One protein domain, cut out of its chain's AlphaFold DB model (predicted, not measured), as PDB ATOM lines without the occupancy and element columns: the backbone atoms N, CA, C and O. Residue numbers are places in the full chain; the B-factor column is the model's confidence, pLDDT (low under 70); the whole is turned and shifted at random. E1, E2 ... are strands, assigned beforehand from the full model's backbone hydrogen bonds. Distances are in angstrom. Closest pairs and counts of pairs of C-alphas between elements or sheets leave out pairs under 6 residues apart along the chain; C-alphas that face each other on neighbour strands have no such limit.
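AT A GLANCE: This is residues 154 to 241 of the 527 residues of an uncharacterized protein of Treponema sp (UniProt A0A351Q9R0). What shape is this? Little regular structure surrounds a small sandwich of two three-stranded sheets face to face, E4 E1 E6 and E3 E2 E5. Residues 170 to 182 loop beyond one end, and both printed ends lie at the other. What makes it up? The 88 printed residues hold 33 in strands E1 to E6, in that order, and no named helix: all strand, both sheets antiparallel. It is only just compact, close to loose, radius of gyration of the C-alphas 14.4 A, spans 43 by 27 by 22 A.

IN THESE COORDINATES: Where is E4 E1 E6? E1, residues 164 to 169, begins at C-alpha (14.165, 30.643, 19.527); E4 is 203 to 207; E6, 227 to 233, spans 17.1 A, ending at (12.556, 25.431, 20.760). Where is E3 E2 E5? E3 is 191 to 196, E2 183 to 188, E5 218 to 220.

HOW THE PARTS SIT: What pairs with inner strand E1? E6 is antiparallel at 166 degrees, N 166 to O 231 2.8 A; E4 at 158 degrees, N 165 to O 206 2.8 A. What pairs with E2? E3 forms a hairpin with it, N 188 to O 191 2.8 A; E5 is antiparallel, N 187 to O 219 2.9 A.

THE WHOLE: Any cut? The printed part has no cut. Which link is long? E1 to E2. Is confidence low? No printed residue is under 70.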
ATOM      1  N   ASP A 154       6.024  34.673  26.378       89.62
ATOM      2  CA  ASP A 154       5.808  35.680  25.328       89.62
ATOM      3  C   ASP A 154       6.621  36.970  25.535       89.62
ATOM      4  O   ASP A 154       6.632  37.845  24.671       89.62
ATOM      5  N   GLN A 155       7.333  37.059  26.658       90.38
ATOM      6  CA  GLN A 155       8.265  38.125  27.003       90.38
ATOM      7  C   GLN A 155       9.436  37.568  27.818       90.38
ATOM      8  O   GLN A 155       9.304  36.563  28.524       90.38
ATOM      9  N   ASN A 156      10.588  38.234  27.747       91.12
ATOM     10  CA  ASN A 156      11.713  37.912  28.616       91.12
ATOM     11  C   ASN A 156      11.376  38.332  30.052       91.12
ATOM     12  O   ASN A 156      11.056  39.488  30.313       91.12
ATOM     13  N   ILE A 157      11.455  37.386  30.983       85.75
ATOM     14  CA  ILE A 157      11.357  37.635  32.424       85.75
ATOM     15  C   ILE A 157      12.649  37.161  33.101       85.75
ATOM     16  O   ILE A 157      13.345  36.314  32.535       85.75
ATOM     17  N   PRO A 158      12.973  37.626  34.322       85.56
ATOM     18  CA  PRO A 158      14.271  37.355  34.943       85.56
ATOM     19  C   PRO A 158      14.684  35.880  34.964       85.56
ATOM     20  O   PRO A 158      15.856  35.581  34.800       85.56
ATOM     21  N   THR A 159      13.734  34.949  35.094       84.69
ATOM     22  CA  THR A 159      14.005  33.503  35.182       84.69
ATOM     23  C   THR A 159      13.766  32.724  33.885       84.69
ATOM     24  O   THR A 159      14.051  31.527  33.837       84.69
ATOM     25  N   ARG A 160      13.138  33.327  32.867       85.44
ATOM     26  CA  ARG A 160      12.701  32.627  31.647       85.44
ATOM     27  C   ARG A 160      12.787  33.541  30.433       85.44
ATOM     28  O   ARG A 160      12.249  34.641  30.437       85.44
ATOM     29  N   ILE A 161      13.419  33.031  29.386       92.75
ATOM     30  CA  ILE A 161      13.658  33.749  28.136       92.75
ATOM     31  C   ILE A 161      12.734  33.197  27.054       92.75
ATOM     32  O   ILE A 161      12.450  31.994  27.024       92.75
ATOM     33  N   MET A 162      12.275  34.085  26.178       95.50
ATOM     34  CA  MET A 162      11.489  33.762  24.991       95.50
ATOM     35  C   MET A 162      12.173  32.667  24.154       95.50
ATOM     36  O   MET A 162      13.403  32.549  24.167       95.50
ATOM     37  N   PRO A 163      11.407  31.833  23.432       96.25
ATOM     38  CA  PRO A 163      11.972  30.740  22.653       96.25
ATOM     39  C   PRO A 163      12.748  31.268  21.441       96.25
ATOM     40  O   PRO A 163      12.684  32.447  21.077       96.25
ATOM     41  N   LYS A 164      13.449  30.363  20.770       97.25
ATOM     42  CA  LYS A 164      14.165  30.643  19.527       97.25
ATOM     43  C   LYS A 164      13.638  29.762  18.404       97.25
ATOM     44  O   LYS A 164      13.140  28.664  18.656       97.25
ATOM     45  N   ILE A 165      13.778  30.233  17.175       98.44
ATOM     46  CA  ILE A 165      13.487  29.472  15.965       98.44
ATOM     47  C   ILE A 165      14.819  29.098  15.322       98.44
ATOM     48  O   ILE A 165      15.650  29.960  15.045       98.44
ATOM     49  N   GLU A 166      15.028  27.806  15.106       97.94
ATOM     50  CA  GLU A 166      16.153  27.271  14.347       97.94
ATOM     51  C   GLU A 166      15.712  27.111  12.890       97.94
ATOM     52  O   GLU A 166      14.766  26.370  12.597       97.94
ATOM     53  N   ILE A 167      16.403  27.805  11.988       98.06
ATOM     54  CA  ILE A 167      16.196  27.737  10.543       98.06
ATOM     55  C   ILE A 167      17.390  26.999   9.946       98.06
ATOM     56  O   ILE A 167      18.507  27.506   9.987       98.06
ATOM     57  N   GLY A 168      17.177  25.797   9.418       96.81
ATOM     58  CA  GLY A 168      18.221  25.041   8.721       96.81
ATOM     59  C   GLY A 168      18.117  25.236   7.217       96.81
ATOM     60  O   GLY A 168      17.022  25.195   6.654       96.81
ATOM     61  N   ILE A 169      19.256  25.428   6.569       95.19
ATOM     62  CA  ILE A 169      19.404  25.692   5.141       95.19
ATOM     63  C   ILE A 169      20.331  24.622   4.566       95.19
ATOM     64  O   ILE A 169      21.346  24.278   5.159       95.19
ATOM     65  N   SER A 170      20.005  24.063   3.406       92.12
ATOM     66  CA  SER A 170      20.890  23.122   2.720       92.12
ATOM     67  C   SER A 170      22.212  23.795   2.359       92.12
ATOM     68  O   SER A 170      22.197  24.916   1.850       92.12
ATOM     69  N   ALA A 171      23.327  23.083   2.549       85.69
ATOM     70  CA  ALA A 171      24.648  23.558   2.152       85.69
ATOM     71  C   ALA A 171      24.640  23.976   0.665       85.69
ATOM     72  O   ALA A 171      24.368  23.138  -0.203       85.69
ATOM     73  N   PRO A 172      24.872  25.261   0.353       81.31
ATOM     74  CA  PRO A 172      24.788  25.741  -1.014       81.31
ATOM     75  C   PRO A 172      26.083  25.430  -1.771       81.31
ATOM     76  O   PRO A 172      27.169  25.790  -1.330       81.31
ATOM     77  N   ASN A 173      25.968  24.840  -2.963       81.62
ATOM     78  CA  ASN A 173      27.117  24.682  -3.868       81.62
ATOM     79  C   ASN A 173      27.590  26.026  -4.452       81.62
ATOM     80  O   ASN A 173      28.740  26.165  -4.854       81.62
ATOM     81  N   ASP A 174      26.689  27.007  -4.525       89.50
ATOM     82  CA  ASP A 174      26.942  28.336  -5.072       89.50
ATOM     83  C   ASP A 174      26.079  29.371  -4.341       89.50
ATOM     84  O   ASP A 174      24.846  29.268  -4.344       89.50
ATOM     85  N   ILE A 175      26.733  30.376  -3.754       94.38
ATOM     86  CA  ILE A 175      26.101  31.482  -3.022       94.38
ATOM     87  C   ILE A 175      25.926  32.749  -3.876       94.38
ATOM     88  O   ILE A 175      25.374  33.737  -3.391       94.38
ATOM     89  N   GLY A 176      26.321  32.725  -5.152       94.69
ATOM     90  CA  GLY A 176      26.286  33.866  -6.066       94.69
ATOM     91  C   GLY A 176      27.519  34.763  -5.932       94.69
ATOM     92  O   GLY A 176      28.598  34.313  -5.565       94.69
ATOM     93  N   THR A 177      27.354  36.053  -6.228       93.62
ATOM     94  CA  THR A 177      28.401  37.079  -6.060       93.62
ATOM     95  C   THR A 177      28.038  38.025  -4.923       93.62
ATOM     96  O   THR A 177      26.871  38.118  -4.552       93.62
ATOM     97  N   PHE A 178      28.985  38.808  -4.402       91.31
ATOM     98  CA  PHE A 178      28.678  39.769  -3.332       91.31
ATOM     99  C   PHE A 178      27.610  40.811  -3.720       91.31
ATOM    100  O   PHE A 178      26.924  41.334  -2.840       91.31
ATOM    101  N   LYS A 179      27.450  41.097  -5.024       90.06
ATOM    102  CA  LYS A 179      26.400  41.981  -5.563       90.06
ATOM    103  C   LYS A 179      25.045  41.276  -5.642       90.06
ATOM    104  O   LYS A 179      24.032  41.865  -5.284       90.06
ATOM    105  N   ASN A 180      25.042  40.019  -6.084       93.31
ATOM    106  CA  ASN A 180      23.845  39.212  -6.319       93.31
ATOM    107  C   ASN A 180      23.921  37.908  -5.519       93.31
ATOM    108  O   ASN A 180      23.942  36.812  -6.083       93.31
ATOM    109  N   GLN A 181      24.017  38.034  -4.197       95.31
ATOM    110  CA  GLN A 181      24.109  36.878  -3.315       95.31
ATOM    111  C   GLN A 181      22.743  36.207  -3.220       95.31
ATOM    112  O   GLN A 181      21.727  36.871  -2.987       95.31
ATOM    113  N   LYS A 182      22.712  34.885  -3.380       95.69
ATOM    114  CA  LYS A 182      21.481  34.110  -3.224       95.69
ATOM    115  C   LYS A 182      20.971  34.213  -1.789       95.69
ATOM    116  O   LYS A 182      21.746  34.320  -0.835       95.69
ATOM    117  N   ARG A 183      19.649  34.173  -1.641       96.19
ATOM    118  CA  ARG A 183      18.972  34.304  -0.351       96.19
ATOM    119  C   ARG A 183      17.684  33.502  -0.312       96.19
ATOM    120  O   ARG A 183      17.018  33.378  -1.332       96.19
ATOM    121  N   VAL A 184      17.323  33.021   0.864       96.94
ATOM    122  CA  VAL A 184      15.966  32.553   1.160       96.94
ATOM    123  C   VAL A 184      15.160  33.744   1.661       96.94
ATOM    124  O   VAL A 184      15.692  34.532   2.445       96.94
ATOM    125  N   SER A 185      13.903  33.883   1.246       97.75
ATOM    126  CA  SER A 185      12.980  34.865   1.830       97.75
ATOM    127  C   SER A 185      11.785  34.189   2.490       97.75
ATOM    128  O   SER A 185      11.354  33.105   2.091       97.75
ATOM    129  N   PHE A 186      11.276  34.812   3.548       98.19
ATOM    130  CA  PHE A 186      10.124  34.323   4.298       98.19
ATOM    131  C   PHE A 186       9.414  35.468   5.017       98.19
ATOM    132  O   PHE A 186       9.994  36.531   5.251       98.19
ATOM    133  N   THR A 187       8.164  35.239   5.402       97.81
ATOM    134  CA  THR A 187       7.440  36.100   6.342       97.81
ATOM    135  C   THR A 187       7.454  35.496   7.735       97.81
ATOM    136  O   THR A 187       7.450  34.277   7.876       97.81
ATOM    137  N   ALA A 188       7.452  36.334   8.767       95.88
ATOM    138  CA  ALA A 188       7.166  35.948  10.144       95.88
ATOM    139  C   ALA A 188       6.074  36.871  10.693       95.88
ATOM    140  O   ALA A 188       6.326  38.020  11.063       95.88
ATOM    141  N   GLY A 189       4.830  36.383  10.680       93.19
ATOM    142  CA  GLY A 189       3.659  37.245  10.811       93.19
ATOM    143  C   GLY A 189       3.604  38.258   9.664       93.19
ATOM    144  O   GLY A 189       3.600  37.878   8.496       93.19
ATOM    145  N   GLU A 190       3.581  39.544  10.002       92.31
ATOM    146  CA  GLU A 190       3.521  40.649   9.032       92.31
ATOM    147  C   GLU A 190       4.905  41.098   8.534       92.31
ATOM    148  O   GLU A 190       5.008  41.902   7.611       92.31
ATOM    149  N   GLU A 191       5.981  40.602   9.144       95.75
ATOM    150  CA  GLU A 191       7.340  41.034   8.833       95.75
ATOM    151  C   GLU A 191       7.956  40.169   7.738       95.75
ATOM    152  O   GLU A 191       7.805  38.947   7.745       95.75
ATOM    153  N   LYS A 192       8.695  40.792   6.818       97.38
ATOM    154  CA  LYS A 192       9.431  40.096   5.761       97.38
ATOM    155  C   LYS A 192      10.905  40.006   6.118       97.38
ATOM    156  O   LYS A 192      11.509  40.972   6.581       97.38
ATOM    157  N   PHE A 193      11.498  38.853   5.852       98.00
ATOM    158  CA  PHE A 193      12.903  38.590   6.110       98.00
ATOM    159  C   PHE A 193      13.571  37.943   4.907       98.00
ATOM    160  O   PHE A 193      12.937  37.286   4.079       98.00
ATOM    161  N   SER A 194      14.889  38.099   4.846       97.75
ATOM    162  CA  SER A 194      15.739  37.272   4.002       97.75
ATOM    163  C   SER A 194      16.972  36.786   4.750       97.75
ATOM    164  O   SER A 194      17.484  37.484   5.625       97.75
ATOM    165  N   ILE A 195      17.450  35.600   4.381       97.62
ATOM    166  CA  ILE A 195      18.718  35.026   4.832       97.62
ATOM    167  C   ILE A 195      19.594  34.824   3.607       97.62
ATOM    168  O   ILE A 195      19.263  34.031   2.725       97.62
ATOM    169  N   ARG A 196      20.715  35.535   3.550       96.69
ATOM    170  CA  ARG A 196      21.752  35.333   2.536       96.69
ATOM    171  C   ARG A 196      22.500  34.032   2.797       96.69
ATOM    172  O   ARG A 196      22.822  33.712   3.938       96.69
ATOM    173  N   LEU A 197      22.780  33.302   1.724       95.25
ATOM    174  CA  LEU A 197      23.476  32.021   1.788       95.25
ATOM    175  C   LEU A 197      24.968  32.215   2.076       95.25
ATOM    176  O   LEU A 197      25.598  33.092   1.491       95.25
ATOM    177  N   SER A 198      25.547  31.364   2.919       93.00
ATOM    178  CA  SER A 198      26.986  31.314   3.195       93.00
ATOM    179  C   SER A 198      27.505  29.895   2.969       93.00
ATOM    180  O   SER A 198      26.754  28.934   3.121       93.00
ATOM    181  N   LYS A 199      28.777  29.748   2.579       86.81
ATOM    182  CA  LYS A 199      29.395  28.425   2.365       86.81
ATOM    183  C   LYS A 199      29.612  27.674   3.680       86.81
ATOM    184  O   LYS A 199      29.503  26.454   3.708       86.81
ATOM    185  N   ASN A 200      29.898  28.415   4.748       83.00
ATOM    186  CA  ASN A 200      30.325  27.866   6.033       83.00
ATOM    187  C   ASN A 200      29.227  27.889   7.104       83.00
ATOM    188  O   ASN A 200      29.458  27.421   8.211       83.00
ATOM    189  N   GLU A 201      28.036  28.399   6.777       87.62
ATOM    190  CA  GLU A 201      26.909  28.462   7.705       87.62
ATOM    191  C   GLU A 201      25.633  27.964   7.027       87.62
ATOM    192  O   GLU A 201      25.164  28.532   6.037       87.62
ATOM    193  N   ASN A 202      25.072  26.896   7.581       91.88
ATOM    194  CA  ASN A 202      23.886  26.217   7.068       91.88
ATOM    195  C   ASN A 202      22.712  26.295   8.058       91.88
ATOM    196  O   ASN A 202      21.689  25.638   7.872       91.88
ATOM    197  N   SER A 203      22.842  27.102   9.109       93.75
ATOM    198  CA  SER A 203      21.804  27.295  10.105       93.75
ATOM    199  C   SER A 203      21.711  28.755  10.534       93.75
ATOM    200  O   SER A 203      22.660  29.527  10.413       93.75
ATOM    201  N   LYS A 204      20.531  29.168  10.992       96.19
ATOM    202  CA  LYS A 204      20.327  30.474  11.613       96.19
ATOM    203  C   LYS A 204      19.428  30.373  12.823       96.19
ATOM    204  O   LYS A 204      18.397  29.693  12.793       96.19
ATOM    205  N   THR A 205      19.794  31.106  13.863       97.19
ATOM    206  CA  THR A 205      18.966  31.295  15.047       97.19
ATOM    207  C   THR A 205      18.207  32.608  14.932       97.19
ATOM    208  O   THR A 205      18.785  33.692  14.972       97.19
ATOM    209  N   LEU A 206      16.883  32.515  14.853       97.31
ATOM    210  CA  LEU A 206      15.985  33.656  14.950       97.31
ATOM    211  C   LEU A 206      15.400  33.706  16.362       97.31
ATOM    212  O   LEU A 206      14.524  32.918  16.724       97.31
ATOM    213  N   GLN A 207      15.894  34.629  17.182       97.06
ATOM    214  CA  GLN A 207      15.348  34.852  18.520       97.06
ATOM    215  C   GLN A 207      13.961  35.487  18.400       97.06
ATOM    216  O   GLN A 207      13.804  36.536  17.771       97.06
ATOM    217  N   THR A 208      12.941  34.885  19.016       97.06
ATOM    218  CA  THR A 208      11.562  35.395  18.879       97.06
ATOM    219  C   THR A 208      11.371  36.759  19.543       97.06
ATOM    220  O   THR A 208      10.519  37.534  19.116       97.06
ATOM    221  N   SER A 209      12.226  37.110  20.509       96.62
ATOM    222  CA  SER A 209      12.297  38.443  21.116       96.62
ATOM    223  C   SER A 209      12.710  39.552  20.140       96.62
ATOM    224  O   SER A 209      12.483  40.723  20.438       96.62
ATOM    225  N   ALA A 210      13.284  39.219  18.980       96.25
ATOM    226  CA  ALA A 210      13.589  40.189  17.926       96.25
ATOM    227  C   ALA A 210      12.363  40.540  17.059       96.25
ATOM    228  O   ALA A 210      12.395  41.521  16.313       96.25
ATOM    229  N   LEU A 211      11.296  39.735  17.116       95.31
ATOM    230  CA  LEU A 211      10.137  39.824  16.226       95.31
ATOM    231  C   LEU A 211       9.033  40.717  16.803       95.31
ATOM    232  O   LEU A 211       8.821  40.770  18.016       95.31
ATOM    233  N   LYS A 212       8.265  41.368  15.923       92.94
ATOM    234  CA  LYS A 212       7.014  42.056  16.290       92.94
ATOM    235  C   LYS A 212       5.910  41.062  16.644       92.94
ATOM    236  O   LYS A 212       5.129  41.329  17.552       92.94
ATOM    237  N   SER A 213       5.875  39.922  15.947       93.38
ATOM    238  CA  SER A 213       4.946  38.807  16.184       93.38
ATOM    239  C   SER A 213       5.713  37.527  16.558       93.38
ATOM    240  O   SER A 213       5.883  36.658  15.702       93.38
ATOM    241  N   PRO A 214       6.169  37.377  17.821       94.44
ATOM    242  CA  PRO A 214       7.033  36.273  18.266       94.44
ATOM    243  C   PRO A 214       6.528  34.866  17.926       94.44
ATOM    244  O   PRO A 214       7.323  33.966  17.666       94.44
ATOM    245  N   PHE A 215       5.203  34.686  17.923       96.38
ATOM    246  CA  PHE A 215       4.512  33.411  17.702       96.38
ATOM    247  C   PHE A 215       3.663  33.414  16.425       96.38
ATOM    248  O   PHE A 215       2.744  32.611  16.274       96.38
ATOM    249  N   GLY A 216       3.930  34.348  15.509       95.50
ATOM    250  CA  GLY A 216       3.269  34.384  14.211       95.50
ATOM    251  C   GLY A 216       3.626  33.168  13.353       95.50
ATOM    252  O   GLY A 216       4.645  32.511  13.559       95.50
ATOM    253  N   LYS A 217       2.791  32.881  12.352       96.81
ATOM    254  CA  LYS A 217       3.110  31.895  11.316       96.81
ATOM    255  C   LYS A 217       4.323  32.362  10.506       96.81
ATOM    256  O   LYS A 217       4.409  33.543  10.165       96.81
ATOM    257  N   ILE A 218       5.218  31.433  10.174       98.12
ATOM    258  CA  ILE A 218       6.283  31.657   9.196       98.12
ATOM    259  C   ILE A 218       5.910  30.997   7.871       98.12
ATOM    260  O   ILE A 218       5.572  29.811   7.851       98.12
ATOM    261  N   GLU A 219       5.986  31.748   6.772       98.06
ATOM    262  CA  GLU A 219       5.747  31.250   5.411       98.06
ATOM    263  C   GLU A 219       6.968  31.492   4.528       98.06
ATOM    264  O   GLU A 219       7.452  32.618   4.405       98.06
ATOM    265  N   LEU A 220       7.471  30.427   3.906       98.31
ATOM    266  CA  LEU A 220       8.608  30.504   2.999       98.31
ATOM    267  C   LEU A 220       8.170  31.024   1.627       98.31
ATOM    268  O   LEU A 220       7.118  30.642   1.110       98.31
ATOM    269  N   GLN A 221       9.005  31.867   1.029       96.75
ATOM    270  CA  GLN A 221       8.738  32.527  -0.244       96.75
ATOM    271  C   GLN A 221       9.758  32.079  -1.300       96.75
ATOM    272  O   GLN A 221       9.569  31.039  -1.932       96.75
ATOM    273  N   GLU A 222      10.844  32.829  -1.493       95.88
ATOM    274  CA  GLU A 222      11.868  32.534  -2.500       95.88
ATOM    275  C   GLU A 222      12.894  31.520  -1.987       95.88
ATOM    276  O   GLU A 222      13.314  31.574  -0.829       95.88
ATOM    277  N   ASN A 223      13.332  30.625  -2.881       95.31
ATOM    278  CA  ASN A 223      14.318  29.568  -2.618       95.31
ATOM    279  C   ASN A 223      13.970  28.687  -1.402       95.31
ATOM    280  O   ASN A 223      14.836  28.234  -0.649       95.31
ATOM    281  N   LYS A 224      12.670  28.471  -1.175       95.25
ATOM    282  CA  LYS A 224      12.120  27.725  -0.035       95.25
ATOM    283  C   LYS A 224      12.567  26.265   0.016       95.25
ATOM    284  O   LYS A 224      12.678  25.700   1.097       95.25
ATOM    285  N   GLU A 225      12.880  25.667  -1.130       94.12
ATOM    286  CA  GLU A 225      13.408  24.308  -1.258       94.12
ATOM    287  C   GLU A 225      14.771  24.114  -0.572       94.12
ATOM    288  O   GLU A 225      15.141  22.980  -0.229       94.12
ATOM    289  N   LEU A 226      15.498  25.214  -0.340       94.94
ATOM    290  CA  LEU A 226      16.747  25.221   0.416       94.94
ATOM    291  C   LEU A 226      16.513  25.109   1.925       94.94
ATOM    292  O   LEU A 226      17.422  24.699   2.639       94.94
ATOM    293  N   VAL A 227      15.326  25.440   2.439       97.25
ATOM    294  CA  VAL A 227      15.043  25.344   3.876       97.25
ATOM    295  C   VAL A 227      14.760  23.894   4.238       97.25
ATOM    296  O   VAL A 227      13.823  23.271   3.743       97.25
ATOM    297  N   LYS A 228      15.587  23.347   5.124       97.12
ATOM    298  CA  LYS A 228      15.469  21.976   5.634       97.12
ATOM    299  C   LYS A 228      14.927  21.919   7.045       97.12
ATOM    300  O   LYS A 228      14.594  20.842   7.512       97.12
ATOM    301  N   LYS A 229      14.805  23.049   7.730       98.00
ATOM    302  CA  LYS A 229      14.327  23.064   9.107       98.00
ATOM    303  C   LYS A 229      13.746  24.414   9.464       98.00
ATOM    304  O   LYS A 229      14.311  25.443   9.109       98.00
ATOM    305  N   LEU A 230      12.634  24.375  10.182       98.31
ATOM    306  CA  LEU A 230      11.955  25.529  10.739       98.31
ATOM    307  C   LEU A 230      11.273  25.080  12.031       98.31
ATOM    308  O   LEU A 230      10.111  24.669  12.025       98.31
ATOM    309  N   ILE A 231      12.017  25.101  13.135       98.00
ATOM    310  CA  ILE A 231      11.546  24.571  14.420       98.00
ATOM    311  C   ILE A 231      11.767  25.581  15.545       98.00
ATOM    312  O   ILE A 231      12.851  26.135  15.708       98.00
ATOM    313  N   MET A 232      10.731  25.809  16.342       98.19
ATOM    314  CA  MET A 232      10.792  26.603  17.558       98.19
ATOM    315  C   MET A 232      11.119  25.706  18.748       98.19
ATOM    316  O   MET A 232      10.483  24.665  18.940       98.19
ATOM    317  N   LYS A 233      12.089  26.131  19.558       95.56
ATOM    318  CA  LYS A 233      12.556  25.431  20.760       95.56
ATOM    319  C   LYS A 233      12.698  26.400  21.935       95.56
ATOM    320  O   LYS A 233      12.940  27.592  21.715       95.56
ATOM    321  N   PRO A 234      12.579  25.914  23.184       93.31
ATOM    322  CA  PRO A 234      12.836  26.738  24.355       93.31
ATOM    323  C   PRO A 234      14.283  27.244  24.362       93.31
ATOM    324  O   PRO A 234      15.216  26.556  23.937       93.31
ATOM    325  N   SER A 235      14.473  28.447  24.889       93.25
ATOM    326  CA  SER A 235      15.802  28.985  25.167       93.25
ATOM    327  C   SER A 235      16.376  28.366  26.443       93.25
ATOM    328  O   SER A 235      15.649  28.031  27.381       93.25
ATOM    329  N   ALA A 236      17.700  28.199  26.491       90.62
ATOM    330  CA  ALA A 236      18.374  27.663  27.668       90.62
ATOM    331  C   ALA A 236      18.252  28.636  28.852       90.62
ATOM    332  O   ALA A 236      18.419  29.844  28.698       90.62
ATOM    333  N   SER A 237      18.018  28.103  30.054       88.38
ATOM    334  CA  SER A 237      17.849  28.911  31.270       88.38
ATOM    335  C   SER A 237      19.096  29.712  31.652       88.38
ATOM    336  O   SER A 237      18.986  30.690  32.375       88.38
ATOM    337  N   VAL A 238      20.272  29.320  31.153       92.38
ATOM    338  CA  VAL A 238      21.540  30.040  31.352       92.38
ATOM    339  C   VAL A 238      21.524  31.448  30.741       92.38
ATOM    340  O   VAL A 238      22.289  32.304  31.161       92.38
ATOM    341  N   PHE A 239      20.631  31.709  29.779       94.62
ATOM    342  CA  PHE A 239      20.443  33.034  29.186       94.62
ATOM    343  C   PHE A 239      19.553  33.957  30.031       94.62
ATOM    344  O   PHE A 239      19.369  35.116  29.665       94.62
ATOM    345  N   ALA A 240      18.958  33.459  31.114       93.12
ATOM    346  CA  ALA A 240      18.174  34.269  32.034       93.12
ATOM    347  C   ALA A 240      19.079  35.169  32.898       93.12
ATOM    348  O   ALA A 240      20.304  35.044  32.866       93.12
ATOM    349  N   GLN A 241      18.478  36.090  33.653       93.75
ATOM    350  CA  GLN A 241      19.232  36.886  34.619       93.75
ATOM    351  C   GLN A 241      19.718  35.994  35.771       93.75
ATOM    352  O   GLN A 241      19.046  35.029  36.150       93.75
TER     353      GLN A 241